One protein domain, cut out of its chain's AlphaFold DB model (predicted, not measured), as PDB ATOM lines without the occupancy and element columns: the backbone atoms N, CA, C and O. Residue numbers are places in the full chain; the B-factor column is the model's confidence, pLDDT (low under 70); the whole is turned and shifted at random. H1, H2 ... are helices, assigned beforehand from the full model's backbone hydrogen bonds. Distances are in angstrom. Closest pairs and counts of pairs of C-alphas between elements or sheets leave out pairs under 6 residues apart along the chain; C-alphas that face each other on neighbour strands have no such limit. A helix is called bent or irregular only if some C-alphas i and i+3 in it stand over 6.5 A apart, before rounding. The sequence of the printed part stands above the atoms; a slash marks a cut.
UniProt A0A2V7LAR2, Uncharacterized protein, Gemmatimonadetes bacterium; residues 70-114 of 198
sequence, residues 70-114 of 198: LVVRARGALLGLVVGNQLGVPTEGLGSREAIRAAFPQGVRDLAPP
ATOM      1  N   LEU A  70     -47.319 -37.861-214.613       95.38
ATOM      2  CA  LEU A  70     -47.001 -39.262-214.881       95.38
ATOM      3  C   LEU A  70     -46.962 -40.073-213.582       95.38
ATOM      4  O   LEU A  70     -47.536 -41.157-213.532       95.38
ATOM      5  N   VAL A  71     -46.375 -39.525-212.513       94.50
ATOM      6  CA  VAL A  71     -46.351 -40.177-211.191       94.50
ATOM      7  C   VAL A  71     -47.767 -40.409-210.659       94.50
ATOM      8  O   VAL A  71     -48.074 -41.500-210.181       94.50
ATOM      9  N   VAL A  72     -48.653 -39.414-210.767       97.19
ATOM     10  CA  VAL A  72     -50.058 -39.549-210.346       97.19
ATOM     11  C   VAL A  72     -50.781 -40.622-211.151       97.19
ATOM     12  O   VAL A  72     -51.470 -41.455-210.567       97.19
ATOM     13  N   ARG A  73     -50.597 -40.651-212.475       97.38
ATOM     14  CA  ARG A  73     -51.208 -41.671-213.337       97.38
ATOM     15  C   ARG A  73     -50.675 -43.071-213.043       97.38
ATOM     16  O   ARG A  73     -51.473 -43.995-212.959       97.38
ATOM     17  N   ALA A  74     -49.370 -43.225-212.828       95.44
ATOM     18  CA  ALA A  74     -48.762 -44.509-212.482       95.44
ATOM     19  C   ALA A  74     -49.281 -45.043-211.136       95.44
ATOM     20  O   ALA A  74     -49.663 -46.207-211.036       95.44
ATOM     21  N   ARG A  75     -49.379 -44.178-210.117       96.44
ATOM     22  CA  ARG A  75     -50.001 -44.531-208.829       96.44
ATOM     23  C   ARG A  75     -51.470 -44.908-208.998       96.44
ATOM     24  O   ARG A  75     -51.902 -45.918-208.454       96.44
ATOM     25  N   GLY A  76     -52.217 -44.113-209.761       97.88
ATOM     26  CA  GLY A  76     -53.622 -44.374-210.064       97.88
ATOM     27  C   GLY A  76     -53.828 -45.701-210.791       97.88
ATOM     28  O   GLY A  76     -54.771 -46.411-210.470       97.88
ATOM     29  N   ALA A  77     -52.928 -46.076-211.704       97.94
ATOM     30  CA  ALA A  77     -52.984 -47.352-212.408       97.94
ATOM     31  C   ALA A  77     -52.794 -48.543-211.456       97.94
ATOM     32  O   ALA A  77     -53.594 -49.472-211.487       97.94
ATOM     33  N   LEU A  78     -51.792 -48.500-210.568       97.38
ATOM     34  CA  LEU A  78     -51.551 -49.593-209.619       97.38
ATOM     35  C   LEU A  78     -52.666 -49.703-208.567       97.38
ATOM     36  O   LEU A  78     -53.143 -50.798-208.284       97.38
ATOM     37  N   LEU A  79     -53.128 -48.572-208.021       97.38
ATOM     38  CA  LEU A  79     -54.265 -48.553-207.092       97.38
ATOM     39  C   LEU A  79     -55.555 -49.012-207.776       97.38
ATOM     40  O   LEU A  79     -56.311 -49.784-207.198       97.38
ATOM     41  N   GLY A  80     -55.791 -48.560-209.008       97.00
ATOM     42  CA  GLY A  80     -56.939 -48.954-209.815       97.00
ATOM     43  C   GLY A  80     -56.945 -50.447-210.127       97.00
ATOM     44  O   GLY A  80     -58.005 -51.057-210.048       97.00
ATOM     45  N   LEU A  81     -55.781 -51.050-210.394       97.75
ATOM     46  CA  LEU A  81     -55.640 -52.499-210.549       97.75
ATOM     47  C   LEU A  81     -56.036 -53.235-209.265       97.75
ATOM     48  O   LEU A  81     -56.876 -54.125-209.314       97.75
ATOM     49  N   VAL A  82     -55.486 -52.841-208.111       95.88
ATOM     50  CA  VAL A  82     -55.786 -53.508-206.831       95.88
ATOM     51  C   VAL A  82     -57.265 -53.365-206.462       95.88
ATOM     52  O   VAL A  82     -57.904 -54.347-206.094       95.88
ATOM     53  N   VAL A  83     -57.830 -52.160-206.584       94.94
ATOM     54  CA  VAL A  83     -59.249 -51.904-206.286       94.94
ATOM     55  C   VAL A  83     -60.155 -52.633-207.273       94.94
ATOM     56  O   VAL A  83     -61.116 -53.272-206.855       94.94
ATOM     57  N   GLY A  84     -59.850 -52.554-208.569       94.81
ATOM     58  CA  GLY A  84     -60.624 -53.202-209.623       94.81
ATOM     59  C   GLY A  84     -60.655 -54.718-209.462       94.81
ATOM     60  O   GLY A  84     -61.735 -55.298-209.506       94.81
ATOM     61  N   ASN A  85     -59.502 -55.333-209.181       94.94
ATOM     62  CA  ASN A  85     -59.405 -56.759-208.886       94.94
ATOM     63  C   ASN A  85     -60.277 -57.140-207.676       94.94
ATOM     64  O   ASN A  85     -61.180 -57.964-207.783       94.94
ATOM     65  N   GLN A  86     -60.108 -56.464-206.535       92.69
ATOM     66  CA  GLN A  86     -60.870 -56.793-205.323       92.69
ATOM     67  C   GLN A  86     -62.388 -56.560-205.458       92.69
ATOM     68  O   GLN A  86     -63.165 -57.250-204.798       92.69
ATOM     69  N   LEU A  87     -62.825 -55.619-206.304       93.44
ATOM     70  CA  LEU A  87     -64.239 -55.454-206.667       93.44
ATOM     71  C   LEU A  87     -64.732 -56.551-207.628       93.44
ATOM     72  O   LEU A  87     -65.922 -56.855-207.644       93.44
ATOM     73  N   GLY A  88     -63.844 -57.127-208.439       93.06
ATOM     74  CA  GLY A  88     -64.152 -58.184-209.401       93.06
ATOM     75  C   GLY A  88     -64.327 -59.559-208.759       93.06
ATOM     76  O   GLY A  88     -65.287 -60.254-209.096       93.06
ATOM     77  N   VAL A  89     -63.483 -59.906-207.783       93.62
ATOM     78  CA  VAL A  89     -63.440 -61.228-207.119       93.62
ATOM     79  C   VAL A  89     -64.819 -61.791-206.738       93.62
ATOM     80  O   VAL A  89     -65.106 -62.944-207.065       93.62
ATOM     81  N   PRO A  90     -65.737 -61.033-206.099       92.38
ATOM     82  CA  PRO A  90     -67.044 -61.570-205.714       92.38
ATOM     83  C   PRO A  90     -67.939 -61.990-206.893       92.38
ATOM     84  O   PRO A  90     -68.977 -62.614-206.679       92.38
ATOM     85  N   THR A  91     -67.579 -61.626-208.127       93.38
ATOM     86  CA  THR A  91     -68.376 -61.868-209.338       93.38
ATOM     87  C   THR A  91     -67.890 -63.040-210.194       93.38
ATOM     88  O   THR A  91     -68.659 -63.536-211.019       93.38
ATOM     89  N   GLU A  92     -66.662 -63.523-209.991       89.94
ATOM     90  CA  GLU A  92     -65.971 -64.462-210.894       89.94
ATOM     91  C   GLU A  92     -66.684 -65.814-211.065       89.94
ATOM     92  O   GLU A  92     -66.630 -66.422-212.133       89.94
ATOM     93  N   GLY A  93     -67.416 -66.269-210.042       89.50
ATOM     94  CA  GLY A  93     -68.167 -67.531-210.067       89.50
ATOM     95  C   GLY A  93     -69.620 -67.420-210.537       89.50
ATOM     96  O   GLY A  93     -70.311 -68.435-210.596       89.50
ATOM     97  N   LEU A  94     -70.117 -66.217-210.843       94.06
ATOM     98  CA  LEU A  94     -71.540 -66.010-211.147       94.06
ATOM     99  C   LEU A  94     -71.904 -66.331-212.603       94.06
ATOM    100  O   LEU A  94     -73.069 -66.582-212.897       94.06
ATOM    101  N   GLY A  95     -70.929 -66.353-213.516       89.75
ATOM    102  CA  GLY A  95     -71.067 -66.913-214.868       89.75
ATOM    103  C   GLY A  95     -71.963 -66.151-215.859       89.75
ATOM    104  O   GLY A  95     -71.869 -66.401-217.059       89.75
ATOM    105  N   SER A  96     -72.801 -65.208-215.415       95.19
ATOM    106  CA  SER A  96     -73.606 -64.353-216.297       95.19
ATOM    107  C   SER A  96     -73.829 -62.951-215.732       95.19
ATOM    108  O   SER A  96     -73.777 -62.712-214.521       95.19
ATOM    109  N   ARG A  97     -74.122 -61.995-216.623       94.81
ATOM    110  CA  ARG A  97     -74.464 -60.615-216.245       94.81
ATOM    111  C   ARG A  97     -75.731 -60.577-215.388       94.81
ATOM    112  O   ARG A  97     -75.830 -59.755-214.479       94.81
ATOM    113  N   GLU A  98     -76.692 -61.443-215.684       97.25
ATOM    114  CA  GLU A  98     -77.971 -61.552-214.989       97.25
ATOM    115  C   GLU A  98     -77.759 -62.046-213.556       97.25
ATOM    116  O   GLU A  98     -78.294 -61.445-212.627       97.25
ATOM    117  N   ALA A  99     -76.912 -63.065-213.365       97.06
ATOM    118  CA  ALA A  99     -76.548 -63.576-212.047       97.06
ATOM    119  C   ALA A  99     -75.792 -62.527-211.216       97.06
ATOM    120  O   ALA A  99     -76.112 -62.328-210.046       97.06
ATOM    121  N   ILE A 100     -74.860 -61.785-211.831       95.75
ATOM    122  CA  ILE A 100     -74.175 -60.660-211.175       95.75
ATOM    123  C   ILE A 100     -75.181 -59.593-210.735       95.75
ATOM    124  O   ILE A 100     -75.131 -59.137-209.595       95.75
ATOM    125  N   ARG A 101     -76.125 -59.205-211.601       95.81
ATOM    126  CA  ARG A 101     -77.146 -58.203-211.261       95.81
ATOM    127  C   ARG A 101     -78.089 -58.691-210.160       95.81
ATOM    128  O   ARG A 101     -78.502 -57.883-209.336       95.81
ATOM    129  N   ALA A 102     -78.425 -59.979-210.142       96.44
ATOM    130  CA  ALA A 102     -79.256 -60.572-209.101       96.44
ATOM    131  C   ALA A 102     -78.535 -60.619-207.742       96.44
ATOM    132  O   ALA A 102     -79.138 -60.285-206.727       96.44
ATOM    133  N   ALA A 103     -77.246 -60.979-207.724       94.62
ATOM    134  CA  ALA A 103     -76.430 -61.023-206.508       94.62
ATOM    135  C   ALA A 103     -76.054 -59.622-205.986       94.62
ATOM    136  O   ALA A 103     -75.984 -59.404-204.780       94.62
ATOM    137  N   PHE A 104     -75.853 -58.661-206.894       94.81
ATOM    138  CA  PHE A 104     -75.460 -57.283-206.593       94.81
ATOM    139  C   PHE A 104     -76.442 -56.279-207.224       94.81
ATOM    140  O   PHE A 104     -76.074 -55.540-208.145       94.81
ATOM    141  N   PRO A 105     -77.696 -56.190-206.734       94.75
ATOM    142  CA  PRO A 105     -78.734 -55.344-207.335       94.75
ATOM    143  C   PRO A 105     -78.398 -53.847-207.307       94.75
ATOM    144  O   PRO A 105     -78.904 -53.082-208.125       94.75
ATOM    145  N   GLN A 106     -77.514 -53.432-206.396       94.00
ATOM    146  CA  GLN A 106     -77.013 -52.061-206.267       94.00
ATOM    147  C   GLN A 106     -75.588 -51.887-206.826       94.00
ATOM    148  O   GLN A 106     -74.953 -50.863-206.569       94.00
ATOM    149  N   GLY A 107     -75.085 -52.869-207.580       91.69
ATOM    150  CA  GLY A 107     -73.690 -52.956-208.009       91.69
ATOM    151  C   GLY A 107     -72.744 -53.404-206.891       91.69
ATOM    152  O   GLY A 107     -73.109 -53.414-205.714       91.69
ATOM    153  N   VAL A 108     -71.516 -53.773-207.262       92.25
ATOM    154  CA  VAL A 108     -70.449 -54.055-206.291       92.25
ATOM    155  C   VAL A 108     -69.905 -52.721-205.789       92.25
ATOM    156  O   VAL A 108     -69.336 -51.951-206.561       92.25
ATOM    157  N   ARG A 109     -70.150 -52.414-204.514       88.94
ATOM    158  CA  ARG A 109     -69.796 -51.118-203.909       88.94
ATOM    159  C   ARG A 109     -68.735 -51.226-202.828       88.94
ATOM    160  O   ARG A 109     -67.967 -50.286-202.646       88.94
ATOM    161  N   ASP A 110     -68.681 -52.374-202.168       86.69
ATOM    162  CA  ASP A 110     -67.804 -52.609-201.035       86.69
ATOM    163  C   ASP A 110     -66.740 -53.638-201.394       86.69
ATOM    164  O   ASP A 110     -67.004 -54.633-202.073       86.69
ATOM    165  N   LEU A 111     -65.524 -53.397-200.909       85.19
ATOM    166  CA  LEU A 111     -64.461 -54.388-200.968       85.19
ATOM    167  C   LEU A 111     -64.779 -55.486-199.955       85.19
ATOM    168  O   LEU A 111     -64.849 -55.223-198.753       85.19
ATOM    169  N   ALA A 112     -64.952 -56.717-200.435       80.12
ATOM    170  CA  ALA A 112     -65.076 -57.860-199.545       80.12
ATOM    171  C   ALA A 112     -63.795 -57.983-198.695       80.12
ATOM    172  O   ALA A 112     -62.690 -57.824-199.232       80.12
ATOM    173  N   PRO A 113     -63.905 -58.252-197.380       84.06
ATOM    174  CA  PRO A 113     -62.728 -58.458-196.554       84.06
ATOM    175  C   PRO A 113     -61.950 -59.665-197.094       84.06
ATOM    176  O   PRO A 113     -62.548 -60.722-197.320       84.06
ATOM    177  N   PRO A 114     -60.632 -59.539-197.316       85.75
ATOM    178  CA  PRO A 114     -59.856 -60.659-197.809       85.75
ATOM    179  C   PRO A 114     -59.755 -61.761-196.741       85.75
ATOM    180  O   PRO A 114     -59.797 -61.464-195.537       85.75
TER     181      PRO A 114
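What this domain is: This is residues 70 to 114 of the 198 residues of an uncharacterized protein of Gemmatimonadetes bacterium (UniProt A0A2V7LAR2). One long helix, H1, sticks out as an arm with its first residues, 70 to 82, and past its last residue, Thr 91, a tight turn leads into a short helix, H2, set crosswise to it. After H2 an unnamed tail, residues 104 to 114, folds back toward the last part of H1, making a small head there. The printed part has 45 residues, with two named helices in the order H1, H2 and no named strand, and its class is all helix. It is loose, with a radius of gyration of the C-alphas of 13.0 A, and elongated, spanning 39 by 20 by 18 A.

Where its parts are: H1 is residues 70 to 91, 31.6 A from first to last C-alpha, beginning at C-alpha 70 at (-47.001, -39.262, -214.881). It is irregular, but only just: C-alphas 87 and 90 are 6.8 A apart. H2 is residues 97 to 103, 9.9 A long, and ends at C-alpha 103 at (-76.430, -61.023, -206.508). The printed part ends at C-alpha 114 at (-59.856, -60.659, -197.809).

How they stand to each other: Residues 70 to 82, which belong to H1, stand free. H1 and H2 are joined by a tight link of 5 residues. They are close but not clearly touching, with 1 pair of C-alphas within 8 A, those of Thr 91 and Ile 100, 6.2 A apart. Their lines stand about perpendicular, at 74 degrees, though the line of H1 is a rough one. In H2 every O i to N i+4 pair is within hydrogen-bond range; in H1, 16 of 18 are.

The domain as a whole: The two C-alphas farthest apart are those of Leu 70 and Ala 102, 39.1 A. Without the free stretch, the body of 32 residues spans 24 by 18 by 14 A. The printed part has no cut, and no link between its helices is long. The mean pLDDT of the printed part is 93.5, and no printed residue is under 70.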